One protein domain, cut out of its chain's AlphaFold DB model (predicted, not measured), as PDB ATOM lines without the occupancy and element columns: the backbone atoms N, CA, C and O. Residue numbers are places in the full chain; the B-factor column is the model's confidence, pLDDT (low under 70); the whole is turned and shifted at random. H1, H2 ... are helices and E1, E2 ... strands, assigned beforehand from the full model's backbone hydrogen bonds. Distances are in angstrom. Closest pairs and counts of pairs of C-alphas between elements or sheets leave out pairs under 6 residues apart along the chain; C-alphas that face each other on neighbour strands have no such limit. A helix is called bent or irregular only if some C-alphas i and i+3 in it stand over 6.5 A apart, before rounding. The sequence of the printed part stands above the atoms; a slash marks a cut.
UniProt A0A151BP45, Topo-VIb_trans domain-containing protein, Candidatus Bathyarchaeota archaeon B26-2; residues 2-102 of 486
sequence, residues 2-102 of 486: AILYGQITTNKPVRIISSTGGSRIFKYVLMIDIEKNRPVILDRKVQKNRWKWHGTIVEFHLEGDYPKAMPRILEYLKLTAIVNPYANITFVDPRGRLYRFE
ATOM      1  N   ALA A   2      78.598  -8.287  45.498       90.25
ATOM      2  CA  ALA A   2      77.265  -7.937  44.968       90.25
ATOM      3  C   ALA A   2      76.727  -8.933  43.914       90.25
ATOM      4  O   ALA A   2      75.596  -9.385  44.023       90.25
ATOM      5  N   ILE A   3      77.572  -9.344  42.961       92.44
ATOM      6  CA  ILE A   3      77.225 -10.357  41.946       92.44
ATOM      7  C   ILE A   3      76.933 -11.723  42.586       92.44
ATOM      8  O   ILE A   3      75.952 -12.357  42.231       92.44
ATOM      9  N   LEU A   4      77.753 -12.156  43.554       92.06
ATOM     10  CA  LEU A   4      77.552 -13.423  44.270       92.06
ATOM     11  C   LEU A   4      76.234 -13.420  45.048       92.06
ATOM     12  O   LEU A   4      75.458 -14.356  44.925       92.06
ATOM     13  N   TYR A   5      75.960 -12.354  45.802       93.38
ATOM     14  CA  TYR A   5      74.707 -12.207  46.538       93.38
ATOM     15  C   TYR A   5      73.500 -12.210  45.594       93.38
ATOM     16  O   TYR A   5      72.531 -12.928  45.829       93.38
ATOM     17  N   GLY A   6      73.586 -11.465  44.488       93.12
ATOM     18  CA  GLY A   6      72.550 -11.444  43.460       93.12
ATOM     19  C   GLY A   6      72.304 -12.812  42.825       93.12
ATOM     20  O   GLY A   6      71.157 -13.224  42.668       93.12
ATOM     21  N   GLN A   7      73.368 -13.558  42.527       93.38
ATOM     22  CA  GLN A   7      73.270 -14.907  41.974       93.38
ATOM     23  C   GLN A   7      72.689 -15.904  42.985       93.38
ATOM     24  O   GLN A   7      71.842 -16.700  42.610       93.38
ATOM     25  N   ILE A   8      73.095 -15.850  44.255       93.25
ATOM     26  CA  ILE A   8      72.574 -16.749  45.299       93.25
ATOM     27  C   ILE A   8      71.080 -16.498  45.543       93.25
ATOM     28  O   ILE A   8      70.322 -17.446  45.707       93.25
ATOM     29  N   THR A   9      70.654 -15.232  45.547       94.62
ATOM     30  CA  THR A   9      69.259 -14.857  45.843       94.62
ATOM     31  C   THR A   9      68.325 -15.013  44.646       94.62
ATOM     32  O   THR A   9      67.205 -15.482  44.795       94.62
ATOM     33  N   THR A  10      68.765 -14.640  43.441       93.94
ATOM     34  CA  THR A  10      67.883 -14.589  42.259       93.94
ATOM     35  C   THR A  10      68.179 -15.652  41.206       93.94
ATOM     36  O   THR A  10      67.389 -15.815  40.277       93.94
ATOM     37  N   ASN A  11      69.325 -16.335  41.299       93.12
ATOM     38  CA  ASN A  11      69.855 -17.259  40.291       93.12
ATOM     39  C   ASN A  11      69.908 -16.681  38.859       93.12
ATOM     40  O   ASN A  11      69.904 -17.415  37.872       93.12
ATOM     41  N   LYS A  12      69.949 -15.347  38.724       94.25
ATOM     42  CA  LYS A  12      70.049 -14.659  37.431       94.25
ATOM     43  C   LYS A  12      71.507 -14.331  37.098       94.25
ATOM     44  O   LYS A  12      72.264 -13.943  37.991       94.25
ATOM     45  N   PRO A  13      71.906 -14.417  35.817       95.38
ATOM     46  CA  PRO A  13      73.242 -14.023  35.401       95.38
ATOM     47  C   PRO A  13      73.429 -12.500  35.463       95.38
ATOM     48  O   PRO A  13      72.471 -11.730  35.356       95.38
ATOM     49  N   VAL A  14      74.683 -12.061  35.584       96.38
ATOM     50  CA  VAL A  14      75.062 -10.645  35.458       96.38
ATOM     51  C   VAL A  14      75.401 -10.333  34.003       96.38
ATOM     52  O   VAL A  14      76.064 -11.112  33.313       96.38
ATOM     53  N   ARG A  15      74.954  -9.169  33.534       97.00
ATOM     54  CA  ARG A  15      75.240  -8.652  32.198       97.00
ATOM     55  C   ARG A  15      76.206  -7.477  32.300       97.00
ATOM     56  O   ARG A  15      75.946  -6.504  33.003       97.00
ATOM     57  N   ILE A  16      77.318  -7.562  31.576       96.94
ATOM     58  CA  ILE A  16      78.360  -6.532  31.540       96.94
ATOM     59  C   ILE A  16      78.557  -6.069  30.100       96.94
ATOM     60  O   ILE A  16      78.771  -6.883  29.200       96.94
ATOM     61  N   ILE A  17      78.501  -4.759  29.875       96.94
ATOM     62  CA  ILE A  17      78.784  -4.128  28.582       96.94
ATOM     63  C   ILE A  17      79.938  -3.157  28.793       96.94
ATOM     64  O   ILE A  17      79.815  -2.265  29.621       96.94
ATOM     65  N   SER A  18      81.046  -3.299  28.067       97.00
ATOM     66  CA  SER A  18      82.207  -2.417  28.236       97.00
ATOM     67  C   SER A  18      82.901  -2.087  26.915       97.00
ATOM     68  O   SER A  18      82.926  -2.896  25.979       97.00
ATOM     69  N   SER A  19      83.452  -0.876  26.829       96.25
ATOM     70  CA  SER A  19      84.309  -0.428  25.733       96.25
ATOM     71  C   SER A  19      85.267   0.664  26.199       96.25
ATOM     72  O   SER A  19      84.904   1.544  26.979       96.25
ATOM     73  N   THR A  20      86.480   0.648  25.655       94.12
ATOM     74  CA  THR A  20      87.502   1.685  25.849       94.12
ATOM     75  C   THR A  20      87.380   2.839  24.843       94.12
ATOM     76  O   THR A  20      88.295   3.646  24.731       94.12
ATOM     77  N   GLY A  21      86.286   2.913  24.069       90.88
ATOM     78  CA  GLY A  21      86.110   3.896  22.986       90.88
ATOM     79  C   GLY A  21      86.688   3.456  21.635       90.88
ATOM     80  O   GLY A  21      86.561   4.167  20.639       90.88
ATOM     81  N   GLY A  22      87.293   2.264  21.575       92.31
ATOM     82  CA  GLY A  22      87.761   1.644  20.334       92.31
ATOM     83  C   GLY A  22      86.618   1.162  19.432       92.31
ATOM     84  O   GLY A  22      85.445   1.408  19.693       92.31
ATOM     85  N   SER A  23      86.939   0.402  18.382       92.81
ATOM     86  CA  SER A  23      85.973  -0.035  17.356       92.81
ATOM     87  C   SER A  23      84.965  -1.101  17.808       92.81
ATOM     88  O   SER A  23      84.066  -1.462  17.043       92.81
ATOM     89  N   ARG A  24      85.096  -1.626  19.032       95.56
ATOM     90  CA  ARG A  24      84.318  -2.764  19.536       95.56
ATOM     91  C   ARG A  24      83.699  -2.466  20.902       95.56
ATOM     92  O   ARG A  24      84.330  -1.860  21.766       95.56
ATOM     93  N   ILE A  25      82.470  -2.934  21.087       96.31
ATOM     94  CA  ILE A  25      81.774  -3.019  22.372       96.31
ATOM     95  C   ILE A  25      81.675  -4.499  22.721       96.31
ATOM     96  O   ILE A  25      81.159  -5.289  21.924       96.31
ATOM     97  N   PHE A  26      82.149  -4.869  23.903       96.62
ATOM     98  CA  PHE A  26      82.061  -6.235  24.397       96.62
ATOM     99  C   PHE A  26      80.864  -6.367  25.328       96.62
ATOM    100  O   PHE A  26      80.707  -5.574  26.256       96.62
ATOM    101  N   LYS A  27      80.024  -7.368  25.075       97.00
ATOM    102  CA  LYS A  27      78.889  -7.738  25.918       97.00
ATOM    103  C   LYS A  27      79.107  -9.147  26.440       97.00
ATOM    104  O   LYS A  27      79.315 -10.064  25.647       97.00
ATOM    105  N   TYR A  28      79.036  -9.302  27.751       96.56
ATOM    106  CA  TYR A  28      79.161 -10.580  28.431       96.56
ATOM    107  C   TYR A  28      77.937 -10.836  29.299       96.56
ATOM    108  O   TYR A  28      77.457  -9.930  29.985       96.56
ATOM    109  N   VAL A  29      77.468 -12.078  29.287       96.75
ATOM    110  CA  VAL A  29      76.532 -12.621  30.271       96.75
ATOM    111  C   VAL A  29      77.282 -13.713  31.013       96.75
ATOM    112  O   VAL A  29      77.774 -14.657  30.393       96.75
ATOM    113  N   LEU A  30      77.436 -13.554  32.323       95.00
ATOM    114  CA  LEU A  30      78.279 -14.425  33.134       95.00
ATOM    115  C   LEU A  30      77.625 -14.780  34.469       95.00
ATOM    116  O   LEU A  30      76.813 -14.030  35.010       95.00
ATOM    117  N   MET A  31      78.004 -15.945  34.977       94.56
ATOM    118  CA  MET A  31      77.736 -16.433  36.328       94.56
ATOM    119  C   MET A  31      79.065 -16.804  36.988       94.56
ATOM    120  O   MET A  31      80.105 -16.846  36.332       94.56
ATOM    121  N   ILE A  32      79.053 -17.053  38.290       94.31
ATOM    122  CA  ILE A  32      80.219 -17.508  39.048       94.31
ATOM    123  C   ILE A  32      79.957 -18.939  39.519       94.31
ATOM    124  O   ILE A  32      78.958 -19.203  40.183       94.31
ATOM    125  N   ASP A  33      80.858 -19.855  39.180       93.25
ATOM    126  CA  ASP A  33      80.936 -21.187  39.779       93.25
ATOM    127  C   ASP A  33      81.558 -21.018  41.172       93.25
ATOM    128  O   ASP A  33      82.743 -20.691  41.302       93.25
ATOM    129  N   ILE A  34      80.712 -21.126  42.202       90.06
ATOM    130  CA  ILE A  34      81.056 -20.798  43.592       90.06
ATOM    131  C   ILE A  34      82.036 -21.828  44.165       90.06
ATOM    132  O   ILE A  34      82.968 -21.441  44.863       90.06
ATOM    133  N   GLU A  35      81.878 -23.112  43.828       92.25
ATOM    134  CA  GLU A  35      82.752 -24.186  44.318       92.25
ATOM    135  C   GLU A  35      84.184 -24.021  43.811       92.25
ATOM    136  O   GLU A  35      85.144 -24.144  44.570       92.25
ATOM    137  N   LYS A  36      84.338 -23.707  42.521       93.81
ATOM    138  CA  LYS A  36      85.656 -23.583  41.877       93.81
ATOM    139  C   LYS A  36      86.182 -22.151  41.839       93.81
ATOM    140  O   LYS A  36      87.259 -21.924  41.289       93.81
ATOM    141  N   ASN A  37      85.428 -21.191  42.378       92.25
ATOM    142  CA  ASN A  37      85.725 -19.758  42.354       92.25
ATOM    143  C   ASN A  37      86.160 -19.260  40.958       92.25
ATOM    144  O   ASN A  37      87.168 -18.566  40.804       92.25
ATOM    145  N   ARG A  38      85.412 -19.652  39.917       93.69
ATOM    146  CA  ARG A  38      85.723 -19.326  38.514       93.69
ATOM    147  C   ARG A  38      84.513 -18.725  37.794       93.69
ATOM    148  O   ARG A  38      83.383 -19.141  38.046       93.69
ATOM    149  N   PRO A  39      84.709 -17.758  36.884       93.62
ATOM    150  CA  PRO A  39      83.611 -17.228  36.091       93.62
ATOM    151  C   PRO A  39      83.173 -18.246  35.028       93.62
ATOM    152  O   PRO A  39      84.002 -18.863  34.361       93.62
ATOM    153  N   VAL A  40      81.865 -18.371  34.833       94.31
ATOM    154  CA  VAL A  40      81.230 -19.133  33.755       94.31
ATOM    155  C   VAL A  40      80.625 -18.136  32.775       94.31
ATOM    156  O   VAL A  40      79.704 -17.393  33.113       94.31
ATOM    157  N   ILE A  41      81.167 -18.088  31.558       95.62
ATOM    158  CA  ILE A  41      80.668 -17.214  30.492       95.62
ATOM    159  C   ILE A  41      79.539 -17.949  29.774       95.62
ATOM    160  O   ILE A  41      79.780 -18.975  29.146       95.62
ATOM    161  N   LEU A  42      78.323 -17.414  29.865       94.81
ATOM    162  CA  LEU A  42      77.140 -17.978  29.214       94.81
ATOM    163  C   LEU A  42      76.957 -17.432  27.798       94.81
ATOM    164  O   LEU A  42      76.626 -18.172  26.882       94.81
ATOM    165  N   ASP A  43      77.180 -16.129  27.621       95.94
ATOM    166  CA  ASP A  43      77.087 -15.466  26.323       95.94
ATOM    167  C   ASP A  43      78.197 -14.424  26.187       95.94
ATOM    168  O   ASP A  43      78.550 -13.715  27.140       95.94
ATOM    169  N   ARG A  44      78.736 -14.315  24.974       96.12
ATOM    170  CA  ARG A  44      79.741 -13.325  24.600       96.12
ATOM    171  C   ARG A  44      79.399 -12.773  23.227       96.12
ATOM    172  O   ARG A  44      79.471 -13.480  22.227       96.12
ATOM    173  N   LYS A  45      79.135 -11.471  23.165       95.50
ATOM    174  CA  LYS A  45      78.849 -10.757  21.916       95.50
ATOM    175  C   LYS A  45      79.800  -9.588  21.736       95.50
ATOM    176  O   LYS A  45      80.093  -8.847  22.673       95.50
ATOM    177  N   VAL A  46      80.259  -9.402  20.504       95.69
ATOM    178  CA  VAL A  46      81.083  -8.259  20.106       95.69
ATOM    179  C   VAL A  46      80.285  -7.433  19.111       95.69
ATOM    180  O   VAL A  46      79.881  -7.931  18.066       95.69
ATOM    181  N   GLN A  47      80.038  -6.170  19.441       93.50
ATOM    182  CA  GLN A  47      79.327  -5.235  18.574       93.50
ATOM    183  C   GLN A  47      80.282  -4.174  18.032       93.50
ATOM    184  O   GLN A  47      81.239  -3.787  18.702       93.50
ATOM    185  N   LYS A  48      80.022  -3.682  16.816       93.94
ATOM    186  CA  LYS A  48      80.772  -2.556  16.244       93.94
ATOM    187  C   LYS A  48      80.414  -1.268  16.991       93.94
ATOM    188  O   LYS A  48      79.240  -0.917  17.093       93.94
ATOM    189  N   ASN A  49      81.420  -0.545  17.468       94.62
ATOM    190  CA  ASN A  49      81.260   0.709  18.197       94.62
ATOM    191  C   ASN A  49      81.210   1.909  17.242       94.62
ATOM    192  O   ASN A  49      82.179   2.652  17.099       94.62
ATOM    193  N   ARG A  50      80.083   2.088  16.549       91.94
ATOM    194  CA  ARG A  50      79.940   3.176  15.561       91.94
ATOM    195  C   ARG A  50      80.053   4.572  16.185       91.94
ATOM    196  O   ARG A  50      80.521   5.490  15.529       91.94
ATOM    197  N   TRP A  51      79.671   4.703  17.453       91.00
ATOM    198  CA  TRP A  51      79.569   5.979  18.163       91.00
ATOM    199  C   TRP A  51      80.770   6.281  19.068       91.00
ATOM    200  O   TRP A  51      80.709   7.229  19.842       91.00
ATOM    201  N   LYS A  52      81.840   5.466  19.016       92.69
ATOM    202  CA  LYS A  52      82.995   5.548  19.934       92.69
ATOM    203  C   LYS A  52      82.579   5.635  21.411       92.69
ATOM    204  O   LYS A  52      83.222   6.302  22.216       92.69
ATOM    205  N   TRP A  53      81.494   4.946  21.767       95.50
ATOM    206  CA  TRP A  53      81.019   4.879  23.142       95.50
ATOM    207  C   TRP A  53      82.116   4.306  24.039       95.50
ATOM    208  O   TRP A  53      82.766   3.322  23.674       95.50
ATOM    209  N   HIS A  54      82.309   4.912  25.203       96.25
ATOM    210  CA  HIS A  54      83.299   4.504  26.187       96.25
ATOM    211  C   HIS A  54      82.637   4.389  27.559       96.25
ATOM    212  O   HIS A  54      81.805   5.214  27.935       96.25
ATOM    213  N   GLY A  55      83.015   3.365  28.316       96.50
ATOM    214  CA  GLY A  55      82.484   3.124  29.652       96.50
ATOM    215  C   GLY A  55      82.145   1.663  29.898       96.50
ATOM    216  O   GLY A  55      82.454   0.780  29.096       96.50
ATOM    217  N   THR A  56      81.500   1.425  31.037       97.19
ATOM    218  CA  THR A  56      81.089   0.093  31.479       97.19
ATOM    219  C   THR A  56      79.703   0.170  32.107       97.19
ATOM    220  O   THR A  56      79.456   1.004  32.972       97.19
ATOM    221  N   ILE A  57      78.809  -0.717  31.681       96.81
ATOM    222  CA  ILE A  57      77.477  -0.927  32.245       96.81
ATOM    223  C   ILE A  57      77.487  -2.295  32.918       96.81
ATOM    224  O   ILE A  57      77.905  -3.282  32.309       96.81
ATOM    225  N   VAL A  58      77.022  -2.345  34.163       97.00
ATOM    226  CA  VAL A  58      76.861  -3.581  34.932       97.00
ATOM    227  C   VAL A  58      75.400  -3.684  35.348       97.00
ATOM    228  O   VAL A  58      74.907  -2.854  36.106       97.00
ATOM    229  N   GLU A  59      74.715  -4.701  34.841       96.50
ATOM    230  CA  GLU A  59      73.313  -5.001  35.125       96.50
ATOM    231  C   GLU A  59      73.244  -6.336  35.872       96.50
ATOM    232  O   GLU A  59      73.678  -7.370  35.360       96.50
ATOM    233  N   PHE A  60      72.702  -6.335  37.086       95.62
ATOM    234  CA  PHE A  60      72.504  -7.545  37.880       95.62
ATOM    235  C   PHE A  60      71.221  -7.438  38.700       95.62
ATOM    236  O   PHE A  60      70.696  -6.346  38.913       95.62
ATOM    237  N   HIS A  61      70.724  -8.586  39.148       94.50
ATOM    238  CA  HIS A  61      69.523  -8.686  39.967       94.50
ATOM    239  C   HIS A  61      69.916  -9.127  41.371       94.50
ATOM    240  O   HIS A  61      70.822  -9.941  41.534       94.50
ATOM    241  N   LEU A  62      69.245  -8.575  42.372       95.12
ATOM    242  CA  LEU A  62      69.395  -8.952  43.770       95.12
ATOM    243  C   LEU A  62      68.035  -8.853  44.451       95.12
ATOM    244  O   LEU A  62      67.197  -8.048  44.042       95.12
ATOM    245  N   GLU A  63      67.833  -9.653  45.488       94.19
ATOM    246  CA  GLU A  63      66.685  -9.516  46.378       94.19
ATOM    247  C   GLU A  63      66.972  -8.457  47.454       94.19
ATOM    248  O   GLU A  63      68.073  -8.405  48.005       94.19
ATOM    249  N   GLY A  64      66.016  -7.568  47.736       92.62
ATOM    250  CA  GLY A  64      66.198  -6.514  48.735       92.62
ATOM    251  C   GLY A  64      64.954  -5.657  48.978       92.62
ATOM    252  O   GLY A  64      64.061  -5.568  48.138       92.62
ATOM    253  N   ASP A  65      64.913  -4.992  50.135       94.44
ATOM    254  CA  ASP A  65      63.808  -4.120  50.558       94.44
ATOM    255  C   ASP A  65      64.094  -2.655  50.186       94.44
ATOM    256  O   ASP A  65      64.750  -1.905  50.922       94.44
ATOM    257  N   TYR A  66      63.619  -2.241  49.008       93.38
ATOM    258  CA  TYR A  66      63.832  -0.880  48.515       93.38
ATOM    259  C   TYR A  66      63.158   0.207  49.373       93.38
ATOM    260  O   TYR A  66      63.833   1.191  49.678       93.38
ATOM    261  N   PRO A  67      61.879   0.092  49.797       93.00
ATOM    262  CA  PRO A  67      61.241   1.107  50.639       93.00
ATOM    263  C   PRO A  67      62.027   1.445  51.910       93.00
ATOM    264  O   PRO A  67      62.142   2.625  52.249       93.00
ATOM    265  N   LYS A  68      62.613   0.442  52.580       93.75
ATOM    266  CA  LYS A  68      63.459   0.673  53.762       93.75
ATOM    267  C   LYS A  68      64.830   1.253  53.407       93.75
ATOM    268  O   LYS A  68      65.330   2.112  54.130       93.75
ATOM    269  N   ALA A  69      65.438   0.818  52.301       93.44
ATOM    270  CA  ALA A  69      66.777   1.256  51.892       93.44
ATOM    271  C   ALA A  69      66.803   2.632  51.202       93.44
ATOM    272  O   ALA A  69      67.829   3.315  51.220       93.44
ATOM    273  N   MET A  70      65.687   3.061  50.603       93.38
ATOM    274  CA  MET A  70      65.587   4.266  49.773       93.38
ATOM    275  C   MET A  70      66.192   5.519  50.430       93.38
ATOM    276  O   MET A  70      67.006   6.166  49.767       93.38
ATOM    277  N   PRO A  71      65.876   5.882  51.694       92.94
ATOM    278  CA  PRO A  71      66.437   7.088  52.303       92.94
ATOM    279  C   PRO A  71      67.967   7.051  52.365       92.94
ATOM    280  O   PRO A  71      68.614   8.055  52.082       92.94
ATOM    281  N   ARG A  72      68.547   5.880  52.660       93.75
ATOM    282  CA  ARG A  72      70.000   5.687  52.762       93.75
ATOM    283  C   ARG A  72      70.693   5.723  51.410       93.75
ATOM    284  O   ARG A  72      71.770   6.296  51.303       93.75
ATOM    285  N   ILE A  73      70.068   5.168  50.373       94.62
ATOM    286  CA  ILE A  73      70.590   5.243  49.000       94.62
ATOM    287  C   ILE A  73      70.642   6.703  48.540       94.62
ATOM    288  O   ILE A  73      71.666   7.157  48.034       94.62
ATOM    289  N   LEU A  74      69.561   7.458  48.752       94.38
ATOM    290  CA  LEU A  74      69.513   8.874  48.384       94.38
ATOM    291  C   LEU A  74      70.520   9.705  49.184       94.38
ATOM    292  O   LEU A  74      71.180  10.574  48.617       94.38
ATOM    293  N   GLU A  75      70.673   9.418  50.475       93.62
ATOM    294  CA  GLU A  75      71.672  10.059  51.329       93.62
ATOM    295  C   GLU A  75      73.100   9.763  50.839       93.62
ATOM    296  O   GLU A  75      73.879  10.693  50.646       93.62
ATOM    297  N   TYR A  76      73.416   8.505  50.513       95.81
ATOM    298  CA  TYR A  76      74.708   8.107  49.945       95.81
ATOM    299  C   TYR A  76      75.018   8.837  48.632       95.81
ATOM    300  O   TYR A  76      76.125   9.349  48.451       95.81
ATOM    301  N   LEU A  77      74.042   8.932  47.721       95.75
ATOM    302  CA  LEU A  77      74.204   9.646  46.451       95.75
ATOM    303  C   LEU A  77      74.394  11.149  46.674       95.75
ATOM    304  O   LEU A  77      75.281  11.746  46.064       95.75
ATOM    305  N   LYS A  78      73.625  11.744  47.594       94.19
ATOM    306  CA  LYS A  78      73.763  13.154  47.967       94.19
ATOM    307  C   LYS A  78      75.150  13.443  48.544       94.19
ATOM    308  O   LYS A  78      75.807  14.385  48.112       94.19
ATOM    309  N   LEU A  79      75.634  12.629  49.480       95.44
ATOM    310  CA  LEU A  79      76.963  12.809  50.074       95.44
ATOM    311  C   LEU A  79      78.089  12.552  49.064       95.44
ATOM    312  O   LEU A  79      79.080  13.283  49.046       95.44
ATOM    313  N   THR A  80      77.917  11.579  48.169       96.12
ATOM    314  CA  THR A  80      78.837  11.356  47.044       96.12
ATOM    315  C   THR A  80      78.895  12.577  46.121       96.12
ATOM    316  O   THR A  80      79.980  12.943  45.667       96.12
ATOM    317  N   ALA A  81      77.764  13.250  45.885       94.81
ATOM    318  CA  ALA A  81      77.699  14.481  45.097       94.81
ATOM    319  C   ALA A  81      78.364  15.689  45.790       94.81
ATOM    320  O   ALA A  81      78.900  16.552  45.095       94.81
ATOM    321  N   ILE A  82      78.374  15.740  47.132       93.62
ATOM    322  CA  ILE A  82      79.126  16.752  47.903       93.62
ATOM    323  C   ILE A  82      80.628  16.581  47.678       93.62
ATOM    324  O   ILE A  82      81.336  17.548  47.428       93.62
ATOM    325  N   VAL A  83      81.134  15.356  47.776       94.62
ATOM    326  CA  VAL A  83      82.580  15.101  47.684       94.62
ATOM    327  C   VAL A  83      83.101  15.145  46.251       94.62
ATOM    328  O   VAL A  83      84.272  15.443  46.024       94.62
ATOM    329  N   ASN A  84      82.229  14.892  45.276       95.12
ATOM    330  CA  ASN A  84      82.580  14.865  43.862       95.12
ATOM    331  C   ASN A  84      81.774  15.923  43.088       95.12
ATOM    332  O   ASN A  84      80.928  15.569  42.264       95.12
ATOM    333  N   PRO A  85      82.033  17.230  43.304       94.00
ATOM    334  CA  PRO A  85      81.308  18.309  42.626       94.00
ATOM    335  C   PRO A  85      81.567  18.354  41.112       94.00
ATOM    336  O   PRO A  85      80.890  19.094  40.401       94.00
ATOM    337  N   TYR A  86      82.534  17.579  40.622       94.19
ATOM    338  CA  TYR A  86      82.878  17.417  39.211       94.19
ATOM    339  C   TYR A  86      82.115  16.280  38.510       94.19
ATOM    340  O   TYR A  86      82.213  16.126  37.293       94.19
ATOM    341  N   ALA A  87      81.334  15.486  39.249       94.69
ATOM    342  CA  ALA A  87      80.587  14.357  38.707       94.69
ATOM    343  C   ALA A  87      79.108  14.701  38.465       94.69
ATOM    344  O   ALA A  87      78.470  15.384  39.265       94.69
ATOM    345  N   ASN A  88      78.553  14.164  37.375       95.50
ATOM    346  CA  ASN A  88      77.110  14.091  37.157       95.50
ATOM    347  C   ASN A  88      76.611  12.734  37.649       95.50
ATOM    348  O   ASN A  88      77.048  11.699  37.145       95.50
ATOM    349  N   ILE A  89      75.686  12.731  38.604       95.94
ATOM    350  CA  ILE A  89      75.108  11.503  39.158       95.94
ATOM    351  C   ILE A  89      73.618  11.498  38.840       95.94
ATOM    352  O   ILE A  89      72.896  12.426  39.200       95.94
ATOM    353  N   THR A  90      73.161  10.453  38.156       96.75
ATOM    354  CA  THR A  90      71.746  10.256  37.830       96.75
ATOM    355  C   THR A  90      71.279   8.945  38.433       96.75
ATOM    356  O   THR A  90      71.931   7.917  38.260       96.75
ATOM    357  N   PHE A  91      70.156   8.982  39.138       96.81
ATOM    358  CA  PHE A  91      69.556   7.816  39.765       96.81
ATOM    359  C   PHE A  91      68.068   7.769  39.436       96.81
ATOM    360  O   PHE A  91      67.338   8.717  39.717       96.81
ATOM    361  N   VAL A  92      67.636   6.668  38.828       96.12
ATOM    362  CA  VAL A  92      66.223   6.372  38.584       96.12
ATOM    363  C   VAL A  92      65.822   5.290  39.568       96.12
ATOM    364  O   VAL A  92      66.419   4.212  39.578       96.12
ATOM    365  N   ASP A  93      64.856   5.591  40.428       93.94
ATOM    366  CA  ASP A  93      64.377   4.605  41.387       93.94
ATOM    367  C   ASP A  93      63.443   3.560  40.742       93.94
ATOM    368  O   ASP A  93      62.937   3.772  39.637       93.94
ATOM    369  N   PRO A  94      63.144   2.439  41.429       91.75
ATOM    370  CA  PRO A  94      62.189   1.443  40.937       91.75
ATOM    371  C   PRO A  94      60.762   1.969  40.712       91.75
ATOM    372  O   PRO A  94      59.953   1.275  40.106       91.75
ATOM    373  N   ARG A  95      60.430   3.169  41.208       91.94
ATOM    374  CA  ARG A  95      59.134   3.836  40.999       91.94
ATOM    375  C   ARG A  95      59.164   4.815  39.816       91.94
ATOM    376  O   ARG A  95      58.167   5.490  39.577       91.94
ATOM    377  N   GLY A  96      60.283   4.921  39.096       92.50
ATOM    378  CA  GLY A  96      60.459   5.818  37.951       92.50
ATOM    379  C   GLY A  96      60.805   7.270  38.302       92.50
ATOM    380  O   GLY A  96      60.832   8.118  37.413       92.50
ATOM    381  N   ARG A  97      61.089   7.594  39.570       94.44
ATOM    382  CA  ARG A  97      61.515   8.942  39.979       94.44
ATOM    383  C   ARG A  97      62.975   9.172  39.608       94.44
ATOM    384  O   ARG A  97      63.854   8.400  39.992       94.44
ATOM    385  N   LEU A  98      63.217  10.275  38.905       95.25
ATOM    386  CA  LEU A  98      64.539  10.722  38.482       95.25
ATOM    387  C   LEU A  98      65.147  11.677  39.516       95.25
ATOM    388  O   LEU A  98      64.626  12.766  39.752       95.25
ATOM    389  N   TYR A  99      66.293  11.297  40.070       95.25
ATOM    390  CA  TYR A  99      67.154  12.154  40.879       95.25
ATOM    391  C   TYR A  99      68.404  12.498  40.073       95.25
ATOM    392  O   TYR A  99      69.088  11.606  39.565       95.25
ATOM    393  N   ARG A 100      68.712  13.789  39.955       95.19
ATOM    394  CA  ARG A 100      69.861  14.283  39.192       95.19
ATOM    395  C   ARG A 100      70.690  15.228  40.050       95.19
ATOM    396  O   ARG A 100      70.197  16.256  40.500       95.19
ATOM    397  N   PHE A 101      71.957  14.882  40.233       94.31
ATOM    398  CA  PHE A 101      72.958  15.708  40.896       94.31
ATOM    399  C   PHE A 101      73.945  16.184  39.833       94.31
ATOM    400  O   PHE A 101      74.813  15.432  39.394       94.31
ATOM    401  N   GLU A 102      73.786  17.427  39.383       93.69
ATOM    402  CA  GLU A 102      74.619  17.997  38.317       93.69
ATOM    403  C   GLU A 102      75.980  18.450  38.837       93.69
ATOM    404  O   GLU A 102      76.093  18.903  39.976       93.69
TER     405      GLU A 102
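AT A GLANCE: This is residues 2 to 102 of the 486 residues of the protein "Topo-VIb_trans domain-containing protein" of Candidatus Bathyarchaeota archaeon B26-2 (UniProt A0A151BP45). Two lobes stand side by side with open space between them, joined by the single link of residues 60 to 65. The first is a twisted wall of four antiparallel strands, order E3 E2 E1 E4, with the short helix H1 near one end; the second is the long helix H2 packed by its later residues on the small hairpin E5 and E6. The 101 printed residues hold two named helices and six named strands, in the order H1 E1 E2 E3 E4 H2 E5 E6, a mixed class. The whole is loose, with a radius of gyration of the C-alphas of 16.6 A and spans of 36 by 36 by 24 A.

HOW THE PARTS SIT: Start at H1, residues 2 to 10, which is on the sheet of E1, residues 14 to 20, E2, 24 to 33, E3, 38 to 48, and E4, 54 to 59, at a height over the sheet of 6.6 A and over none of its strands. Its closest C-alphas to E2 are Leu 4 and Ile 32, 7.1 A. E1, E2 and E3 form a meander, each the antiparallel neighbour of the one before; with E4 beside E1 they make a Greek key, the fourth strand returning to the first. Look for N 16 and O 28 at 2.9 A, N 27 and O 45 at 2.8 A, and N 57 and O 17 at 2.8 A. H2, residues 66 to 83, is not on this sheet; its Ala 81 is 6.5 A by C-alphas from Phe 101 of E6, residues 98 to 101, their closest pair. E5, residues 89 to 92, forms a hairpin with E6, N 99 and O 91 at 2.8 A. Every O i to N i+4 pair is within hydrogen-bond range in H1, and 12 of 14 in H2.

IN THESE COORDINATES: Find C-alpha 2 at (77.265, -7.937, 44.968), where H1 begins. E2 is 27.6 A long and E3 28.3 A, bending by 64 degrees at residue 42. H2 runs 24.6 A from C-alpha 66 at (63.832, -0.880, 48.515) and is irregular, with C-alphas 68 and 71 7.2 A apart. E6 ends at C-alpha 101, (72.958, 15.708, 40.896).

THE WHOLE: The C-alphas of Glu 35 and Glu 102, the two farthest apart, are 43.4 A from each other. The printed part has no cut, and none of its links is long. Its mean pLDDT is 94.5, and no printed residue is under 70.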